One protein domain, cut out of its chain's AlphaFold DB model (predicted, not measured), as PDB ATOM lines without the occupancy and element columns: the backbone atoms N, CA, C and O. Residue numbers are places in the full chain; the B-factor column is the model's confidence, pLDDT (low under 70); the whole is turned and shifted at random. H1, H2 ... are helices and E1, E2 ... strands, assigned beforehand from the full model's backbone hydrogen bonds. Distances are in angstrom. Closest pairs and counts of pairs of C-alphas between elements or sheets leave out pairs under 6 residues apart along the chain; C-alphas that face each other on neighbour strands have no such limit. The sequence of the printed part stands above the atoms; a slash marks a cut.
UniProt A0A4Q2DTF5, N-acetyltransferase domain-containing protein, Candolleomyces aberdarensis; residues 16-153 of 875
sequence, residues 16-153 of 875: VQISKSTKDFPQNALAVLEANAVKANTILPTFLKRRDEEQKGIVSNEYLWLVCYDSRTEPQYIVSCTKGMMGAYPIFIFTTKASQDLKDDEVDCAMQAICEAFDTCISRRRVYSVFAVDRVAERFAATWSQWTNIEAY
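Overview. This is residues 16 to 153 of the 875 residues of the protein "N-acetyltransferase domain-containing protein" of Candolleomyces aberdarensis (UniProt A0A4Q2DTF5). A twisted sheet of five strands is covered on one face by two helices, H3 and H4, and crossed on the other face by the short helix H1. H2 only grazes the sheet with its residues 44 to 47. The printed part has 138 residues, with four named helices and five named strands in the order E1 H1 H2 E2 E3 E4 H3 E5 H4. The sheet is mixed, in the order E1 E2 E3 E4 E5, and the class is mixed, helices and strands. The whole is compact, with a radius of gyration of the C-alphas of 14.3 A and spans of 42 by 31 by 24 A.

Arrangement. E1, residues 16 to 19, is an edge strand antiparallel to E2, residues 64 to 69, with N 17 and O 67 2.9 A apart. H1, residues 27 to 35, runs across the strands at a height over the sheet of 10.1 A; its closest C-alphas to E3, residues 75 to 81, are those of Ala 29 and Pro 75, 5.8 A apart. H2, residues 44 to 55, is close to H1 but not clearly touching, with the C-alphas of Leu 33 and Leu 44 6.2 A apart. E2, E3 and E4, residues 91 to 95, form a meander, each strand the antiparallel neighbour of the one before; both hairpins have N and O within hydrogen-bond range, N 66 and O 79 at 3.1 A, N 80 and O 92 at 2.9 A. E4, H3, residues 104 to 119, and E5, residues 129 to 133, form a strand-helix-strand unit, two parallel neighbour strands with a helix between, whose crossover is right-handed; N 131 and O 91 are 2.8 A apart. H3 lies over E2 and E3, slantwise to the strands. H4, residues 134 to 148, lies over E4 and E5 on the same face as H3, along the strands. H3 and H4 touch at a steep tilt of 48 degrees, with the C-alphas of Met 111 and Phe 140 closest at 5.4 A. In H1, H2, H3 and H4 every O i to N i+4 pair is within hydrogen-bond range.

Along the chain. E1 begins at C-alpha 16, (148.095, 139.567, 182.819). H2 is 16.4 A long and E3 17.1 A. H3 measures 22.1 A from C-alpha 104, (140.564, 140.245, 165.504). H4 measures 20.9 A and ends at C-alpha 148, (155.246, 126.734, 170.652).

Size, cuts and confidence. The C-alphas farthest apart, those of Lys 56 and Asp 105, are 42.9 A apart. The printed part has no cut and no long link. The pLDDT is under 70 at residues 59 to 62, 85 to 87 and 125.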
ATOM      1  N   VAL A  16     148.548 140.906 182.428       93.12
ATOM      2  CA  VAL A  16     148.095 139.567 182.819       93.12
ATOM      3  C   VAL A  16     148.501 139.285 184.256       93.12
ATOM      4  O   VAL A  16     149.676 139.128 184.569       93.12
ATOM      5  N   GLN A  17     147.502 139.159 185.125       93.88
ATOM      6  CA  GLN A  17     147.701 138.724 186.500       93.88
ATOM      7  C   GLN A  17     147.526 137.212 186.608       93.88
ATOM      8  O   GLN A  17     146.559 136.649 186.093       93.88
ATOM      9  N   ILE A  18     148.437 136.575 187.336       93.00
ATOM     10  CA  ILE A  18     148.467 135.131 187.547       93.00
ATOM     11  C   ILE A  18     148.081 134.829 188.997       93.00
ATOM     12  O   ILE A  18     148.618 135.431 189.926       93.00
ATOM     13  N   SER A  19     147.163 133.885 189.191       92.69
ATOM     14  CA  SER A  19     146.703 133.438 190.508       92.69
ATOM     15  C   SER A  19     146.791 131.915 190.598       92.69
ATOM     16  O   SER A  19     146.172 131.211 189.800       92.69
ATOM     17  N   LYS A  20     147.534 131.407 191.590       88.88
ATOM     18  CA  LYS A  20     147.667 129.964 191.885       88.88
ATOM     19  C   LYS A  20     146.739 129.485 193.015       88.88
ATOM     20  O   LYS A  20     146.585 128.290 193.229       88.88
ATOM     21  N   SER A  21     146.085 130.408 193.724       88.31
ATOM     22  CA  SER A  21     145.080 130.124 194.759       88.31
ATOM     23  C   SER A  21     143.830 130.973 194.547       88.31
ATOM     24  O   SER A  21     143.891 132.078 194.000       88.31
ATOM     25  N   THR A  22     142.683 130.491 195.039       91.19
ATOM     26  CA  THR A  22     141.441 131.278 195.043       91.19
ATOM     27  C   THR A  22     141.520 132.523 195.931       91.19
ATOM     28  O   THR A  22     140.740 133.452 195.724       91.19
ATOM     29  N   LYS A  23     142.467 132.576 196.881       89.31
ATOM     30  CA  LYS A  23     142.735 133.756 197.724       89.31
ATOM     31  C   LYS A  23     143.411 134.892 196.954       89.31
ATOM     32  O   LYS A  23     143.119 136.053 197.223       89.31
ATOM     33  N   ASP A  24     144.252 134.546 195.984       90.00
ATOM     34  CA  ASP A  24     144.997 135.502 195.155       90.00
ATOM     35  C   ASP A  24     144.208 135.922 193.909       90.00
ATOM     36  O   ASP A  24     144.674 136.732 193.103       90.00
ATOM     37  N   PHE A  25     143.021 135.342 193.714       93.56
ATOM     38  CA  PHE A  25     142.177 135.629 192.568       93.56
ATOM     39  C   PHE A  25     141.487 136.997 192.724       93.56
ATOM     40  O   PHE A  25     140.810 137.233 193.730       93.56
ATOM     41  N   PRO A  26     141.596 137.904 191.736       94.81
ATOM     42  CA  PRO A  26     141.068 139.259 191.857       94.81
ATOM     43  C   PRO A  26     139.554 139.310 192.099       94.81
ATOM     44  O   PRO A  26     138.752 138.764 191.337       94.81
ATOM     45  N   GLN A  27     139.135 140.053 193.128       93.94
ATOM     46  CA  GLN A  27     137.719 140.154 193.504       93.94
ATOM     47  C   GLN A  27     136.849 140.777 192.397       93.94
ATOM     48  O   GLN A  27     135.688 140.399 192.229       93.94
ATOM     49  N   ASN A  28     137.399 141.714 191.614       94.56
ATOM     50  CA  ASN A  28     136.712 142.287 190.454       94.56
ATOM     51  C   ASN A  28     136.521 141.253 189.328       94.56
ATOM     52  O   ASN A  28     135.458 141.229 188.711       94.56
ATOM     53  N   ALA A  29     137.492 140.364 189.103       95.56
ATOM     54  CA  ALA A  29     137.367 139.262 188.150       95.56
ATOM     55  C   ALA A  29     136.302 138.248 188.598       95.56
ATOM     56  O   ALA A  29     135.486 137.808 187.786       95.56
ATOM     57  N   LEU A  30     136.232 137.941 189.898       95.88
ATOM     58  CA  LEU A  30     135.183 137.077 190.446       95.88
ATOM     59  C   LEU A  30     133.787 137.684 190.245       95.88
ATOM     60  O   LEU A  30     132.883 136.998 189.764       95.88
ATOM     61  N   ALA A  31     133.622 138.976 190.539       95.62
ATOM     62  CA  ALA A  31     132.356 139.677 190.327       95.62
ATOM     63  C   ALA A  31     131.909 139.629 188.853       95.62
ATOM     64  O   ALA A  31     130.722 139.464 188.561       95.62
ATOM     65  N   VAL A  32     132.859 139.716 187.916       95.44
ATOM     66  CA  VAL A  32     132.606 139.581 186.476       95.44
ATOM     67  C   VAL A  32     132.127 138.170 186.109       95.44
ATOM     68  O   VAL A  32     131.156 138.045 185.354       95.44
ATOM     69  N   LEU A  33     132.752 137.115 186.644       96.00
ATOM     70  CA  LEU A  33     132.305 135.732 186.423       96.00
ATOM     71  C   LEU A  33     130.887 135.509 186.975       96.00
ATOM     72  O   LEU A  33     130.041 134.937 186.287       96.00
ATOM     73  N   GLU A  34     130.601 135.998 188.184       95.19
ATOM     74  CA  GLU A  34     129.285 135.877 188.829       95.19
ATOM     75  C   GLU A  34     128.183 136.636 188.076       95.19
ATOM     76  O   GLU A  34     127.059 136.138 187.950       95.19
ATOM     77  N   ALA A  35     128.497 137.819 187.536       93.44
ATOM     78  CA  ALA A  35     127.577 138.598 186.708       93.44
ATOM     79  C   ALA A  35     127.251 137.904 185.372       93.44
ATOM     80  O   ALA A  35     126.174 138.113 184.814       93.44
ATOM     81  N   ASN A  36     128.152 137.045 184.887       93.44
ATOM     82  CA  ASN A  36     128.045 136.340 183.611       93.44
ATOM     83  C   ASN A  36     127.952 134.815 183.789       93.44
ATOM     84  O   ASN A  36     128.434 134.061 182.944       93.44
ATOM     85  N   ALA A  37     127.316 134.344 184.867       93.00
ATOM     86  CA  ALA A  37     127.365 132.947 185.316       93.00
ATOM     87  C   ALA A  37     127.025 131.884 184.249       93.00
ATOM     88  O   ALA A  37     127.596 130.796 184.279       93.00
ATOM     89  N   VAL A  38     126.128 132.176 183.295       92.69
ATOM     90  CA  VAL A  38     125.848 131.265 182.165       92.69
ATOM     91  C   VAL A  38     127.074 131.126 181.263       92.69
ATOM     92  O   VAL A  38     127.486 130.012 180.968       92.69
ATOM     93  N   LYS A  39     127.682 132.244 180.856       91.69
ATOM     94  CA  LYS A  39     128.857 132.270 179.975       91.69
ATOM     95  C   LYS A  39     130.126 131.776 180.681       91.69
ATOM     96  O   LYS A  39     130.971 131.139 180.066       91.69
ATOM     97  N   ALA A  40     130.231 132.030 181.982       93.25
ATOM     98  CA  ALA A  40     131.331 131.600 182.841       93.25
ATOM     99  C   ALA A  40     131.177 130.159 183.379       93.25
ATOM    100  O   ALA A  40     131.903 129.769 184.292       93.25
ATOM    101  N   ASN A  41     130.239 129.358 182.858       90.75
ATOM    102  CA  ASN A  41     129.861 128.066 183.446       90.75
ATOM    103  C   ASN A  41     130.962 126.986 183.439       90.75
ATOM    104  O   ASN A  41     130.820 125.974 184.125       90.75
ATOM    105  N   THR A  42     132.039 127.167 182.676       92.25
ATOM    106  CA  THR A  42     133.198 126.264 182.650       92.25
ATOM    107  C   THR A  42     134.254 126.626 183.690       92.25
ATOM    108  O   THR A  42     135.030 125.761 184.082       92.25
ATOM    109  N   ILE A  43     134.249 127.873 184.176       95.62
ATOM    110  CA  ILE A  43     135.247 128.405 185.115       95.62
ATOM    111  C   ILE A  43     134.639 128.597 186.507       95.62
ATOM    112  O   ILE A  43     135.165 128.078 187.488       95.62
ATOM    113  N   LEU A  44     133.509 129.306 186.609       95.94
ATOM    114  CA  LEU A  44     132.937 129.730 187.890       95.94
ATOM    115  C   LEU A  44     132.581 128.556 188.824       95.94
ATOM    116  O   LEU A  44     132.969 128.615 189.987       95.94
ATOM    117  N   PRO A  45     131.892 127.480 188.384       93.69
ATOM    118  CA  PRO A  45     131.591 126.350 189.269       93.69
ATOM    119  C   PRO A  45     132.850 125.674 189.824       93.69
ATOM    120  O   PRO A  45     132.906 125.363 191.011       93.69
ATOM    121  N   THR A  46     133.867 125.495 188.978       91.06
ATOM    122  CA  THR A  46     135.155 124.905 189.363       91.06
ATOM    123  C   THR A  46     135.880 125.799 190.365       91.06
ATOM    124  O   THR A  46     136.338 125.310 191.393       91.06
ATOM    125  N   PHE A  47     135.904 127.113 190.122       94.31
ATOM    126  CA  PHE A  47     136.472 128.097 191.044       94.31
ATOM    127  C   PHE A  47     135.780 128.073 192.416       94.31
ATOM    128  O   PHE A  47     136.449 128.030 193.444       94.31
ATOM    129  N   LEU A  48     134.443 128.063 192.451       93.94
ATOM    130  CA  LEU A  48     133.678 128.046 193.703       93.94
ATOM    131  C   LEU A  48     133.909 126.758 194.496       93.94
ATOM    132  O   LEU A  48     134.182 126.830 195.691       93.94
ATOM    133  N   LYS A  49     133.868 125.597 193.826       89.81
ATOM    134  CA  LYS A  49     134.187 124.308 194.454       89.81
ATOM    135  C   LYS A  49     135.588 124.340 195.064       89.81
ATOM    136  O   LYS A  49     135.775 123.929 196.204       89.81
ATOM    137  N   ARG A  50     136.553 124.878 194.316       89.69
ATOM    138  CA  ARG A  50     137.941 124.967 194.755       89.69
ATOM    139  C   ARG A  50     138.122 125.912 195.940       89.69
ATOM    140  O   ARG A  50     138.854 125.594 196.869       89.69
ATOM    141  N   ARG A  51     137.405 127.033 195.954       91.94
ATOM    142  CA  ARG A  51     137.392 127.960 197.088       91.94
ATOM    143  C   ARG A  51     136.852 127.291 198.352       91.94
ATOM    144  O   ARG A  51     137.422 127.479 199.423       91.94
ATOM    145  N   ASP A  52     135.793 126.495 198.228       90.25
ATOM    146  CA  ASP A  52     135.223 125.749 199.356       90.25
ATOM    147  C   ASP A  52     136.185 124.658 199.869       90.25
ATOM    148  O   ASP A  52     136.251 124.410 201.071       90.25
ATOM    149  N   GLU A  53     136.949 124.011 198.981       88.06
ATOM    150  CA  GLU A  53     138.018 123.064 199.338       88.06
ATOM    151  C   GLU A  53     139.187 123.758 200.057       88.06
ATOM    152  O   GLU A  53     139.613 123.301 201.118       88.06
ATOM    153  N   GLU A  54     139.661 124.896 199.541       89.19
ATOM    154  CA  GLU A  54     140.739 125.681 200.162       89.19
ATOM    155  C   GLU A  54     140.340 126.218 201.541       89.19
ATOM    156  O   GLU A  54     141.160 126.246 202.459       89.19
ATOM    157  N   GLN A  55     139.071 126.593 201.730       88.25
ATOM    158  CA  GLN A  55     138.536 126.975 203.043       88.25
ATOM    159  C   GLN A  55     138.509 125.811 204.042       88.25
ATOM    160  O   GLN A  55     138.585 126.047 205.246       88.25
ATOM    161  N   LYS A  56     138.433 124.567 203.557       89.00
ATOM    162  CA  LYS A  56     138.534 123.344 204.370       89.00
ATOM    163  C   LYS A  56     139.982 122.882 204.579       89.00
ATOM    164  O   LYS A  56     140.186 121.815 205.144       89.00
ATOM    165  N   GLY A  57     140.969 123.660 204.132       84.31
ATOM    166  CA  GLY A  57     142.394 123.346 204.275       84.31
ATOM    167  C   GLY A  57     142.971 122.463 203.166       84.31
ATOM    168  O   GLY A  57     144.140 122.104 203.232       84.31
ATOM    169  N   ILE A  58     142.201 122.135 202.125       75.31
ATOM    170  CA  ILE A  58     142.680 121.317 201.003       75.31
ATOM    171  C   ILE A  58     143.389 122.239 200.004       75.31
ATOM    172  O   ILE A  58     142.739 122.924 199.214       75.31
ATOM    173  N   VAL A  59     144.724 122.269 200.006       68.88
ATOM    174  CA  VAL A  59     145.545 123.106 199.103       68.88
ATOM    175  C   VAL A  59     146.085 122.262 197.936       68.88
ATOM    176  O   VAL A  59     146.401 121.093 198.116       68.88
ATOM    177  N   SER A  60     146.230 122.844 196.742       63.97
ATOM    178  CA  SER A  60     146.811 122.219 195.541       63.97
ATOM    179  C   SER A  60     147.437 123.303 194.664       63.97
ATOM    180  O   SER A  60     146.828 124.356 194.487       63.97
ATOM    181  N   ASN A  61     148.633 123.032 194.133       61.50
ATOM    182  CA  ASN A  61     149.367 123.929 193.228       61.50
ATOM    183  C   ASN A  61     149.108 123.621 191.742       61.50
ATOM    184  O   ASN A  61     149.688 124.260 190.872       61.50
ATOM    185  N   GLU A  62     148.228 122.664 191.436       67.81
ATOM    186  CA  GLU A  62     147.917 122.258 190.057       67.81
ATOM    187  C   GLU A  62     146.869 123.163 189.375       67.81
ATOM    188  O   GLU A  62     146.422 122.890 188.256       67.81
ATOM    189  N   TYR A  63     146.422 124.216 190.062       81.88
ATOM    190  CA  TYR A  63     145.378 125.121 189.601       81.88
ATOM    191  C   TYR A  63     145.964 126.488 189.275       81.88
ATOM    192  O   TYR A  63     146.670 127.089 190.082       81.88
ATOM    193  N   LEU A  64     145.631 126.993 188.093       91.00
ATOM    194  CA  LEU A  64     146.101 128.285 187.629       91.00
ATOM    195  C   LEU A  64     144.960 129.060 186.980       91.00
ATOM    196  O   LEU A  64     144.263 128.550 186.093       91.00
ATOM    197  N   TRP A  65     144.814 130.318 187.387       95.06
ATOM    198  CA  TRP A  65     143.959 131.284 186.714       95.06
ATOM    199  C   TRP A  65     144.767 132.478 186.237       95.06
ATOM    200  O   TRP A  65     145.644 132.968 186.946       95.06
ATOM    201  N   LEU A  66     144.446 132.951 185.036       95.12
ATOM    202  CA  LEU A  66     145.024 134.167 184.478       95.12
ATOM    203  C   LEU A  66     143.898 135.167 184.257       95.12
ATOM    204  O   LEU A  66     142.860 134.820 183.686       95.12
ATOM    205  N   VAL A  67     144.097 136.405 184.691       96.56
ATOM    206  CA  VAL A  67     143.177 137.512 184.437       96.56
ATOM    207  C   VAL A  67     143.883 138.521 183.550       96.56
ATOM    208  O   VAL A  67     144.883 139.110 183.943       96.56
ATOM    209  N   CYS A  68     143.356 138.704 182.344       95.12
ATOM    210  CA  CYS A  68     143.879 139.641 181.360       95.12
ATOM    211  C   CYS A  68     143.046 140.929 181.384       95.12
ATOM    212  O   CYS A  68     141.827 140.904 181.158       95.12
ATOM    213  N   TYR A  69     143.714 142.041 181.674       93.06
ATOM    214  CA  TYR A  69     143.147 143.374 181.840       93.06
ATOM    215  C   TYR A  69     143.387 144.239 180.609       93.06
ATOM    216  O   TYR A  69     144.451 144.180 179.994       93.06
ATOM    217  N   ASP A  70     142.414 145.088 180.273       85.88
ATOM    218  CA  ASP A  70     142.653 146.169 179.317       85.88
ATOM    219  C   ASP A  70     143.400 147.354 179.954       85.88
ATOM    220  O   ASP A  70     143.649 147.414 181.159       85.88
ATOM    221  N   SER A  71     143.695 148.368 179.136       78.88
ATOM    222  CA  SER A  71     144.327 149.623 179.574       78.88
ATOM    223  C   SER A  71     143.538 150.419 180.627       78.88
ATOM    224  O   SER A  71     144.061 151.391 181.171       78.88
ATOM    225  N   ARG A  72     142.286 150.040 180.919       77.81
ATOM    226  CA  ARG A  72     141.438 150.642 181.958       77.81
ATOM    227  C   ARG A  72     141.366 149.786 183.218       77.81
ATOM    228  O   ARG A  72     140.605 150.130 184.119       77.81
ATOM    229  N   THR A  73     142.165 148.722 183.316       82.06
ATOM    230  CA  THR A  73     142.198 147.772 184.441       82.06
ATOM    231  C   THR A  73     140.889 146.998 184.643       82.06
ATOM    232  O   THR A  73     140.615 146.489 185.733       82.06
ATOM    233  N   GLU A  74     140.069 146.861 183.595       88.50
ATOM    234  CA  GLU A  74     138.866 146.021 183.630       88.50
ATOM    235  C   GLU A  74     139.179 144.601 183.116       88.50
ATOM    236  O   GLU A  74     139.769 144.472 182.037       88.50
ATOM    237  N   PRO A  75     138.779 143.524 183.832       94.56
ATOM    238  CA  PRO A  75     138.964 142.151 183.362       94.56
ATOM    239  C   PRO A  75     138.274 141.913 182.010       94.56
ATOM    240  O   PRO A  75     137.046 141.996 181.907       94.56
ATOM    241  N   GLN A  76     139.051 141.577 180.979       94.38
ATOM    242  CA  GLN A  76     138.536 141.280 179.636       94.38
ATOM    243  C   GLN A  76     138.480 139.785 179.353       94.38
ATOM    244  O   GLN A  76     137.502 139.305 178.770       94.38
ATOM    245  N   TYR A  77     139.515 139.057 179.774       96.81
ATOM    246  CA  TYR A  77     139.599 137.608 179.632       96.81
ATOM    247  C   TYR A  77     139.997 136.968 180.953       96.81
ATOM    248  O   TYR A  77     140.805 137.514 181.702       96.81
ATOM    249  N   ILE A  78     139.416 135.806 181.229       97.69
ATOM    250  CA  ILE A  78     139.754 134.997 182.397       97.69
ATOM    251  C   ILE A  78     140.017 133.587 181.903       97.69
ATOM    252  O   ILE A  78     139.165 132.988 181.245       97.69
ATOM    253  N   VAL A  79     141.195 133.073 182.222       96.56
ATOM    254  CA  VAL A  79     141.636 131.746 181.821       96.56
ATOM    255  C   VAL A  79     141.659 130.828 183.031       96.56
ATOM    256  O   VAL A  79     142.010 131.254 184.128       96.56
ATOM    257  N   SER A  80     141.278 129.570 182.832       95.75
ATOM    258  CA  SER A  80     141.290 128.533 183.859       95.75
ATOM    259  C   SER A  80     142.023 127.304 183.335       95.75
ATOM    260  O   SER A  80     141.564 126.653 182.396       95.75
ATOM    261  N   CYS A  81     143.136 126.968 183.979       92.44
ATOM    262  CA  CYS A  81     143.894 125.740 183.780       92.44
ATOM    263  C   CYS A  81     143.772 124.914 185.067       92.44
ATOM    264  O   CYS A  81     144.355 125.246 186.094       92.44
ATOM    265  N   THR A  82     142.893 123.908 185.059       88.38
ATOM    266  CA  THR A  82     142.447 123.223 186.291       88.38
ATOM    267  C   THR A  82     142.194 121.736 186.051       88.38
ATOM    268  O   THR A  82     142.058 121.314 184.903       88.38
ATOM    269  N   LYS A  83     142.124 120.927 187.110       82.31
ATOM    270  CA  LYS A  83     141.852 119.482 187.044       82.31
ATOM    271  C   LYS A  83     140.472 119.146 187.620       82.31
ATOM    272  O   LYS A  83     140.027 119.762 188.590       82.31
ATOM    273  N   GLY A  84     139.791 118.184 187.008       71.00
ATOM    274  CA  GLY A  84     138.576 117.562 187.520       71.00
ATOM    275  C   GLY A  84     138.854 116.190 188.130       71.00
ATOM    276  O   GLY A  84     139.979 115.707 188.139       71.00
ATOM    277  N   MET A  85     137.801 115.517 188.596       65.00
ATOM    278  CA  MET A  85     137.924 114.178 189.196       65.00
ATOM    279  C   MET A  85     138.362 113.094 188.198       65.00
ATOM    280  O   MET A  85     138.858 112.058 188.610       65.00
ATOM    281  N   MET A  86     138.180 113.341 186.899       62.09
ATOM    282  CA  MET A  86     138.506 112.409 185.812       62.09
ATOM    283  C   MET A  86     139.776 112.816 185.044       62.09
ATOM    284  O   MET A  86     139.997 112.331 183.942       62.09
ATOM    285  N   GLY A  87     140.578 113.740 185.586       68.75
ATOM    286  CA  GLY A  87     141.805 114.229 184.949       68.75
ATOM    287  C   GLY A  87     141.794 115.727 184.647       68.75
ATOM    288  O   GLY A  87     140.946 116.481 185.132       68.75
ATOM    289  N   ALA A  88     142.786 116.180 183.882       79.62
ATOM    290  CA  ALA A  88     142.942 117.584 183.508       79.62
ATOM    291  C   ALA A  88     141.743 118.078 182.678       79.62
ATOM    292  O   ALA A  88     141.186 117.328 181.885       79.62
ATOM    293  N   TYR A  89     141.332 119.337 182.866       87.19
ATOM    294  CA  TYR A  89     140.378 119.991 181.966       87.19
ATOM    295  C   TYR A  89     141.092 120.678 180.794       87.19
ATOM    296  O   TYR A  89     142.257 121.070 180.944       87.19
ATOM    297  N   PRO A  90     140.390 120.922 179.669       91.06
ATOM    298  CA  PRO A  90     140.859 121.841 178.641       91.06
ATOM    299  C   PRO A  90     141.181 123.211 179.237       91.06
ATOM    300  O   PRO A  90     140.667 123.583 180.298       91.06
ATOM    301  N   ILE A  91     141.988 123.994 178.530       94.94
ATOM    302  CA  ILE A  91     142.161 125.403 178.867       94.94
ATOM    303  C   ILE A  91     140.839 126.119 178.589       94.94
ATOM    304  O   ILE A  91     140.416 126.242 177.440       94.94
ATOM    305  N   PHE A  92     140.167 126.585 179.640       97.19
ATOM    306  CA  PHE A  92     138.938 127.358 179.489       97.19
ATOM    307  C   PHE A  92     139.263 128.841 179.410       97.19
ATOM    308  O   PHE A  92     139.908 129.367 180.314       97.19
ATOM    309  N   ILE A  93     138.761 129.523 178.378       97.69
ATOM    310  CA  ILE A  93     138.904 130.978 178.241       97.69
ATOM    311  C   ILE A  93     137.519 131.625 178.225       97.69
ATOM    312  O   ILE A  93     136.693 131.389 177.340       97.69
ATOM    313  N   PHE A  94     137.272 132.464 179.223       96.69
ATOM    314  CA  PHE A  94     136.105 133.326 179.328       96.69
ATOM    315  C   PHE A  94     136.437 134.733 178.819       96.69
ATOM    316  O   PHE A  94     137.546 135.221 179.020       96.69
ATOM    317  N   THR A  95     135.454 135.408 178.218       95.12
ATOM    318  CA  THR A  95     135.535 136.832 177.868       95.12
ATOM    319  C   THR A  95     134.250 137.569 178.229       95.12
ATOM    320  O   THR A  95     133.152 137.016 178.115       95.12
ATOM    321  N   THR A  96     134.376 138.831 178.636       91.19
ATOM    322  CA  THR A  96     133.240 139.723 178.923       91.19
ATOM    323  C   THR A  96     132.540 140.233 177.665       91.19
ATOM    324  O   THR A  96     131.359 140.579 177.720       91.19
ATOM    325  N   LYS A  97     133.232 140.252 176.520       90.25
ATOM    326  CA  LYS A  97     132.701 140.748 175.244       90.25
ATOM    327  C   LYS A  97     131.752 139.734 174.609       90.25
ATOM    328  O   LYS A  97     131.981 138.526 174.696       90.25
ATOM    329  N   ALA A  98     130.690 140.199 173.954       87.56
ATOM    330  CA  ALA A  98     129.867 139.324 173.121       87.56
ATOM    331  C   ALA A  98     130.634 138.940 171.845       87.56
ATOM    332  O   ALA A  98     131.452 139.717 171.362       87.56
ATOM    333  N   SER A  99     130.345 137.770 171.270       86.06
ATOM    334  CA  SER A  99     131.029 137.255 170.068       86.06
ATOM    335  C   SER A  99     131.016 138.255 168.897       86.06
ATOM    336  O   SER A  99     132.015 138.419 168.207       86.06
ATOM    337  N   GLN A 100     129.925 139.012 168.736       84.50
ATOM    338  CA  GLN A 100     129.788 140.061 167.712       84.50
ATOM    339  C   GLN A 100     130.686 141.296 167.929       84.50
ATOM    340  O   GLN A 100     130.913 142.051 166.987       84.50
ATOM    341  N   ASP A 101     131.173 141.506 169.156       90.12
ATOM    342  CA  ASP A 101     131.989 142.660 169.553       90.12
ATOM    343  C   ASP A 101     133.494 142.317 169.605       90.12
ATOM    344  O   ASP A 101     134.323 143.186 169.888       90.12
ATOM    345  N   LEU A 102     133.865 141.059 169.337       91.44
ATOM    346  CA  LEU A 102     135.256 140.607 169.284       91.44
ATOM    347  C   LEU A 102     135.905 141.039 167.963       91.44
ATOM    348  O   LEU A 102     135.553 140.545 166.893       91.44
ATOM    349  N   LYS A 103     136.875 141.954 168.043       91.62
ATOM    350  CA  LYS A 103     137.700 142.366 166.899       91.62
ATOM    351  C   LYS A 103     139.004 141.585 166.877       91.62
ATOM    352  O   LYS A 103     139.670 141.511 167.905       91.62
ATOM    353  N   ASP A 104     139.386 141.097 165.700       88.44
ATOM    354  CA  ASP A 104     140.564 140.245 165.504       88.44
ATOM    355  C   ASP A 104     141.838 140.831 166.136       88.44
ATOM    356  O   ASP A 104     142.413 140.192 167.009       88.44
ATOM    357  N   ASP A 105     142.201 142.080 165.818       87.44
ATOM    358  CA  ASP A 105     143.415 142.720 166.357       87.44
ATOM    359  C   ASP A 105     143.426 142.805 167.898       87.44
ATOM    360  O   ASP A 105     144.467 142.669 168.538       87.44
ATOM    361  N   GLU A 106     142.261 143.040 168.517       89.88
ATOM    362  CA  GLU A 106     142.143 143.138 169.977       89.88
ATOM    363  C   GLU A 106     142.248 141.760 170.646       89.88
ATOM    364  O   GLU A 106     142.768 141.672 171.760       89.88
ATOM    365  N   VAL A 107     141.736 140.709 169.994       93.94
ATOM    366  CA  VAL A 107     141.818 139.321 170.469       93.94
ATOM    367  C   VAL A 107     143.239 138.797 170.297       93.94
ATOM    368  O   VAL A 107     143.779 138.252 171.251       93.94
ATOM    369  N   ASP A 108     143.865 139.014 169.138       91.94
ATOM    370  CA  ASP A 108     145.225 138.553 168.842       91.94
ATOM    371  C   ASP A 108     146.232 139.124 169.861       91.94
ATOM    372  O   ASP A 108     147.010 138.372 170.447       91.94
ATOM    373  N   CYS A 109     146.164 140.427 170.171       92.00
ATOM    374  CA  CYS A 109     147.014 141.029 171.208       92.00
ATOM    375  C   CYS A 109     146.766 140.443 172.609       92.00
ATOM    376  O   CYS A 109     147.715 140.243 173.365       92.00
ATOM    377  N   ALA A 110     145.510 140.154 172.966       93.38
ATOM    378  CA  ALA A 110     145.197 139.542 174.256       93.38
ATOM    379  C   ALA A 110     145.682 138.085 174.333       93.38
ATOM    380  O   ALA A 110     146.212 137.672 175.362       93.38
ATOM    381  N   MET A 111     145.522 137.311 173.253       96.00
ATOM    382  CA  MET A 111     145.978 135.921 173.189       96.00
ATOM    383  C   MET A 111     147.502 135.836 173.240       96.00
ATOM    384  O   MET A 111     148.009 134.949 173.915       96.00
ATOM    385  N   GLN A 112     148.225 136.775 172.618       93.81
ATOM    386  CA  GLN A 112     149.685 136.873 172.744       93.81
ATOM    387  C   GLN A 112     150.115 137.047 174.204       93.81
ATOM    388  O   GLN A 112     150.899 136.241 174.694       93.81
ATOM    389  N   ALA A 113     149.535 138.019 174.916       92.62
ATOM    390  CA  ALA A 113     149.848 138.250 176.329       92.62
ATOM    391  C   ALA A 113     149.512 137.032 177.214       92.62
ATOM    392  O   ALA A 113     150.264 136.690 178.123       92.62
ATOM    393  N   ILE A 114     148.400 136.342 176.933       94.38
ATOM    394  CA  ILE A 114     148.019 135.114 177.646       94.38
ATOM    395  C   ILE A 114     148.993 133.964 177.349       94.38
ATOM    396  O   ILE A 114     149.354 133.241 178.273       94.38
ATOM    397  N   CYS A 115     149.414 133.773 176.093       92.31
ATOM    398  CA  CYS A 115     150.358 132.713 175.716       92.31
ATOM    399  C   CYS A 115     151.736 132.941 176.348       92.31
ATOM    400  O   CYS A 115     152.308 132.003 176.895       92.31
ATOM    401  N   GLU A 116     152.226 134.182 176.343       89.50
ATOM    402  CA  GLU A 116     153.483 134.568 176.993       89.50
ATOM    403  C   GLU A 116     153.435 134.309 178.508       89.50
ATOM    404  O   GLU A 116     154.319 133.660 179.065       89.50
ATOM    405  N   ALA A 117     152.351 134.721 179.176       87.75
ATOM    406  CA  ALA A 117     152.152 134.432 180.594       87.75
ATOM    407  C   ALA A 117     152.026 132.924 180.878       87.75
ATOM    408  O   ALA A 117     152.492 132.452 181.913       87.75
ATOM    409  N   PHE A 118     151.423 132.147 179.975       84.06
ATOM    410  CA  PHE A 118     151.315 130.700 180.141       84.06
ATOM    411  C   PHE A 118     152.653 129.975 180.009       84.06
ATOM    412  O   PHE A 118     152.944 129.127 180.849       84.06
ATOM    413  N   ASP A 119     153.468 130.309 179.009       79.31
ATOM    414  CA  ASP A 119     154.747 129.629 178.746       79.31
ATOM    415  C   ASP A 119     155.735 129.756 179.921       79.31
ATOM    416  O   ASP A 119     156.587 128.898 180.120       79.31
ATOM    417  N   THR A 120     155.584 130.794 180.750       77.56
ATOM    418  CA  THR A 120     156.406 130.996 181.957       77.56
ATOM    419  C   THR A 120     155.916 130.230 183.188       77.56
ATOM    420  O   THR A 120     156.648 130.123 184.167       77.56
ATOM    421  N   CYS A 121     154.674 129.737 183.183       76.88
ATOM    422  CA  CYS A 121     154.001 129.268 184.399       76.88
ATOM    423  C   CYS A 121     153.423 127.853 184.308       76.88
ATOM    424  O   CYS A 121     153.071 127.289 185.347       76.88
ATOM    425  N   ILE A 122     153.274 127.287 183.107       74.31
ATOM    426  CA  ILE A 122     152.786 125.919 182.903       74.31
ATOM    427  C   ILE A 122     153.617 125.193 181.852       74.31
ATOM    428  O   ILE A 122     154.025 125.773 180.852       74.31
ATOM    429  N   SER A 123     153.794 123.883 182.040       75.50
ATOM    430  CA  SER A 123     154.341 123.029 180.986       75.50
ATOM    431  C   SER A 123     153.476 123.126 179.728       75.50
ATOM    432  O   SER A 123     152.246 123.033 179.802       75.50
ATOM    433  N   ARG A 124     154.114 123.241 178.557       78.94
ATOM    434  CA  ARG A 124     153.422 123.280 177.257       78.94
ATOM    435  C   ARG A 124     152.510 122.067 177.049       78.94
ATOM    436  O   ARG A 124     151.439 122.202 176.461       78.94
ATOM    437  N   ARG A 125     152.880 120.917 177.630       69.56
ATOM    438  CA  ARG A 125     152.115 119.658 177.606       69.56
ATOM    439  C   ARG A 125     150.749 119.770 178.290       69.56
ATOM    440  O   ARG A 125     149.815 119.056 177.937       69.56
ATOM    441  N   ARG A 126     150.579 120.710 179.231       82.38
ATOM    442  CA  ARG A 126     149.294 120.952 179.904       82.38
ATOM    443  C   ARG A 126     148.236 121.506 178.945       82.38
ATOM    444  O   ARG A 126     147.041 121.356 179.210       82.38
ATOM    445  N   VAL A 127     148.642 122.124 177.837       86.00
ATOM    446  CA  VAL A 127     147.752 122.749 176.850       86.00
ATOM    447  C   VAL A 127     147.407 121.746 175.742       86.00
ATOM    448  O   VAL A 127     147.784 121.907 174.590       86.00
ATOM    449  N   TYR A 128     146.669 120.688 176.088       84.31
ATOM    450  CA  TYR A 128     146.250 119.661 175.117       84.31
ATOM    451  C   TYR A 128     145.004 120.060 174.304       84.31
ATOM    452  O   TYR A 128     144.728 119.514 173.237       84.31
ATOM    453  N   SER A 129     144.202 120.999 174.812       92.12
ATOM    454  CA  SER A 129     143.071 121.598 174.095       92.12
ATOM    455  C   SER A 129     142.642 122.912 174.744       92.12
ATOM    456  O   SER A 129     142.877 123.142 175.935       92.12
ATOM    457  N   VAL A 130     141.984 123.768 173.964       96.31
ATOM    458  CA  VAL A 130     141.344 125.005 174.423       96.31
ATOM    459  C   VAL A 130     139.841 124.937 174.170       96.31
ATOM    460  O   VAL A 130     139.418 124.539 173.089       96.31
ATOM    461  N   PHE A 131     139.030 125.360 175.142       96.75
ATOM    462  CA  PHE A 131     137.580 125.487 175.008       96.75
ATOM    463  C   PHE A 131     137.110 126.907 175.343       96.75
ATOM    464  O   PHE A 131     137.160 127.349 176.497       96.75
ATOM    465  N   ALA A 132     136.638 127.628 174.326       97.38
ATOM    466  CA  ALA A 132     136.233 129.030 174.437       97.38
ATOM    467  C   ALA A 132     135.183 129.405 173.377       97.38
ATOM    468  O   ALA A 132     134.831 128.588 172.522       97.38
ATOM    469  N   VAL A 133     134.688 130.651 173.421       95.25
ATOM    470  CA  VAL A 133     133.924 131.231 172.299       95.25
ATOM    471  C   VAL A 133     134.748 131.097 171.019       95.25
ATOM    472  O   VAL A 133     135.956 131.326 171.053       95.25
ATOM    473  N   ASP A 134     134.094 130.740 169.916       93.19
ATOM    474  CA  ASP A 134     134.721 130.357 168.644       93.19
ATOM    475  C   ASP A 134     135.919 131.227 168.229       93.19
ATOM    476  O   ASP A 134     137.025 130.709 168.095       93.19
ATOM    477  N   ARG A 135     135.742 132.550 168.138       94.50
ATOM    478  CA  ARG A 135     136.819 133.487 167.782       94.50
ATOM    479  C   ARG A 135     137.998 133.440 168.749       94.50
ATOM    480  O   ARG A 135     139.142 133.490 168.317       94.50
ATOM    481  N   VAL A 136     137.737 133.342 170.050       97.06
ATOM    482  CA  VAL A 136     138.792 133.283 171.074       97.06
ATOM    483  C   VAL A 136     139.546 131.958 170.989       97.06
ATOM    484  O   VAL A 136     140.770 131.965 171.035       97.06
ATOM    485  N   ALA A 137     138.836 130.838 170.817       97.06
ATOM    486  CA  ALA A 137     139.449 129.520 170.671       97.06
ATOM    487  C   ALA A 137     140.354 129.458 169.430       97.06
ATOM    488  O   ALA A 137     141.503 129.039 169.538       97.06
ATOM    489  N   GLU A 138     139.865 129.932 168.278       96.50
ATOM    490  CA  GLU A 138     140.622 129.970 167.018       96.50
ATOM    491  C   GLU A 138     141.893 130.823 167.141       96.50
ATOM    492  O   GLU A 138     142.976 130.379 166.754       96.50
ATOM    493  N   ARG A 139     141.787 132.033 167.713       96.25
ATOM    494  CA  ARG A 139     142.943 132.930 167.878       96.25
ATOM    495  C   ARG A 139     143.936 132.430 168.917       96.25
ATOM    496  O   ARG A 139     145.139 132.548 168.690       96.25
ATOM    497  N   PHE A 140     143.463 131.851 170.021       97.06
ATOM    498  CA  PHE A 140     144.342 131.213 170.997       97.06
ATOM    499  C   PHE A 140     145.100 130.055 170.351       97.06
ATOM    500  O   PHE A 140     146.321 130.015 170.432       97.06
ATOM    501  N   ALA A 141     144.396 129.158 169.653       95.69
ATOM    502  CA  ALA A 141     145.006 128.005 169.004       95.69
ATOM    503  C   ALA A 141     146.068 128.409 167.975       95.69
ATOM    504  O   ALA A 141     147.176 127.878 168.004       95.69
ATOM    505  N   ALA A 142     145.773 129.395 167.122       95.00
ATOM    506  CA  ALA A 142     146.737 129.916 166.154       95.00
ATOM    507  C   ALA A 142     147.965 130.549 166.832       95.00
ATOM    508  O   ALA A 142     149.098 130.254 166.455       95.00
ATOM    509  N   THR A 143     147.743 131.383 167.853       94.81
ATOM    510  CA  THR A 143     148.820 132.081 168.575       94.81
ATOM    511  C   THR A 143     149.705 131.099 169.336       94.81
ATOM    512  O   THR A 143     150.926 131.167 169.232       94.81
ATOM    513  N   TRP A 144     149.098 130.151 170.053       92.75
ATOM    514  CA  TRP A 144     149.809 129.115 170.793       92.75
ATOM    515  C   TRP A 144     150.618 128.218 169.854       92.75
ATOM    516  O   TRP A 144     151.793 127.973 170.122       92.75
ATOM    517  N   SER A 145     150.038 127.810 168.718       88.69
ATOM    518  CA  SER A 145     150.748 127.007 167.709       88.69
ATOM    519  C   SER A 145     151.958 127.747 167.149       88.69
ATOM    520  O   SER A 145     153.036 127.174 167.028       88.69
ATOM    521  N   GLN A 146     151.806 129.040 166.846       89.00
ATOM    522  CA  GLN A 146     152.905 129.872 166.360       89.00
ATOM    523  C   GLN A 146     154.004 130.068 167.416       89.00
ATOM    524  O   GLN A 146     155.179 130.127 167.067       89.00
ATOM    525  N   TRP A 147     153.629 130.195 168.691       85.06
ATOM    526  CA  TRP A 147     154.566 130.410 169.795       85.06
ATOM    527  C   TRP A 147     155.363 129.149 170.145       85.06
ATOM    528  O   TRP A 147     156.555 129.218 170.434       85.06
ATOM    529  N   THR A 148     154.702 127.992 170.121       81.12
ATOM    530  CA  THR A 148     155.246 126.734 170.652       81.12
ATOM    531  C   THR A 148     155.658 125.726 169.581       81.12
ATOM    532  O   THR A 148     156.282 124.724 169.920       81.12
ATOM    533  N   ASN A 149     155.326 125.975 168.309       78.06
ATOM    534  CA  ASN A 149     155.394 125.019 167.195       78.06
ATOM    535  C   ASN A 149     154.520 123.757 167.375       78.06
ATOM    536  O   ASN A 149     154.702 122.783 166.650       78.06
ATOM    537  N   ILE A 150     153.554 123.771 168.298       78.00
ATOM    538  CA  ILE A 150     152.589 122.680 168.493       78.00
ATOM    539  C   ILE A 150     151.388 122.903 167.573       78.00
ATOM    540  O   ILE A 150     150.641 123.857 167.767       78.00
ATOM    541  N   GLU A 151     151.169 122.039 166.582       81.88
ATOM    542  CA  GLU A 151     150.079 122.227 165.618       81.88
ATOM    543  C   GLU A 151     148.693 122.078 166.279       81.88
ATOM    544  O   GLU A 151     148.431 121.132 167.018       81.88
ATOM    545  N   ALA A 152     147.767 123.001 166.011       87.88
ATOM    546  CA  ALA A 152     146.361 122.833 166.372       87.88
ATOM    547  C   ALA A 152     145.619 121.982 165.329       87.88
ATOM    548  O   ALA A 152     145.772 122.187 164.123       87.88
ATOM    549  N   TYR A 153     144.744 121.073 165.769       81.25
ATOM    550  CA  TYR A 153     143.924 120.297 164.842       81.25
ATOM    551  C   TYR A 153     142.967 121.197 164.054       81.25
ATOM    552  O   TYR A 153     142.262 122.042 164.606       81.25
TER     553      TYR A 153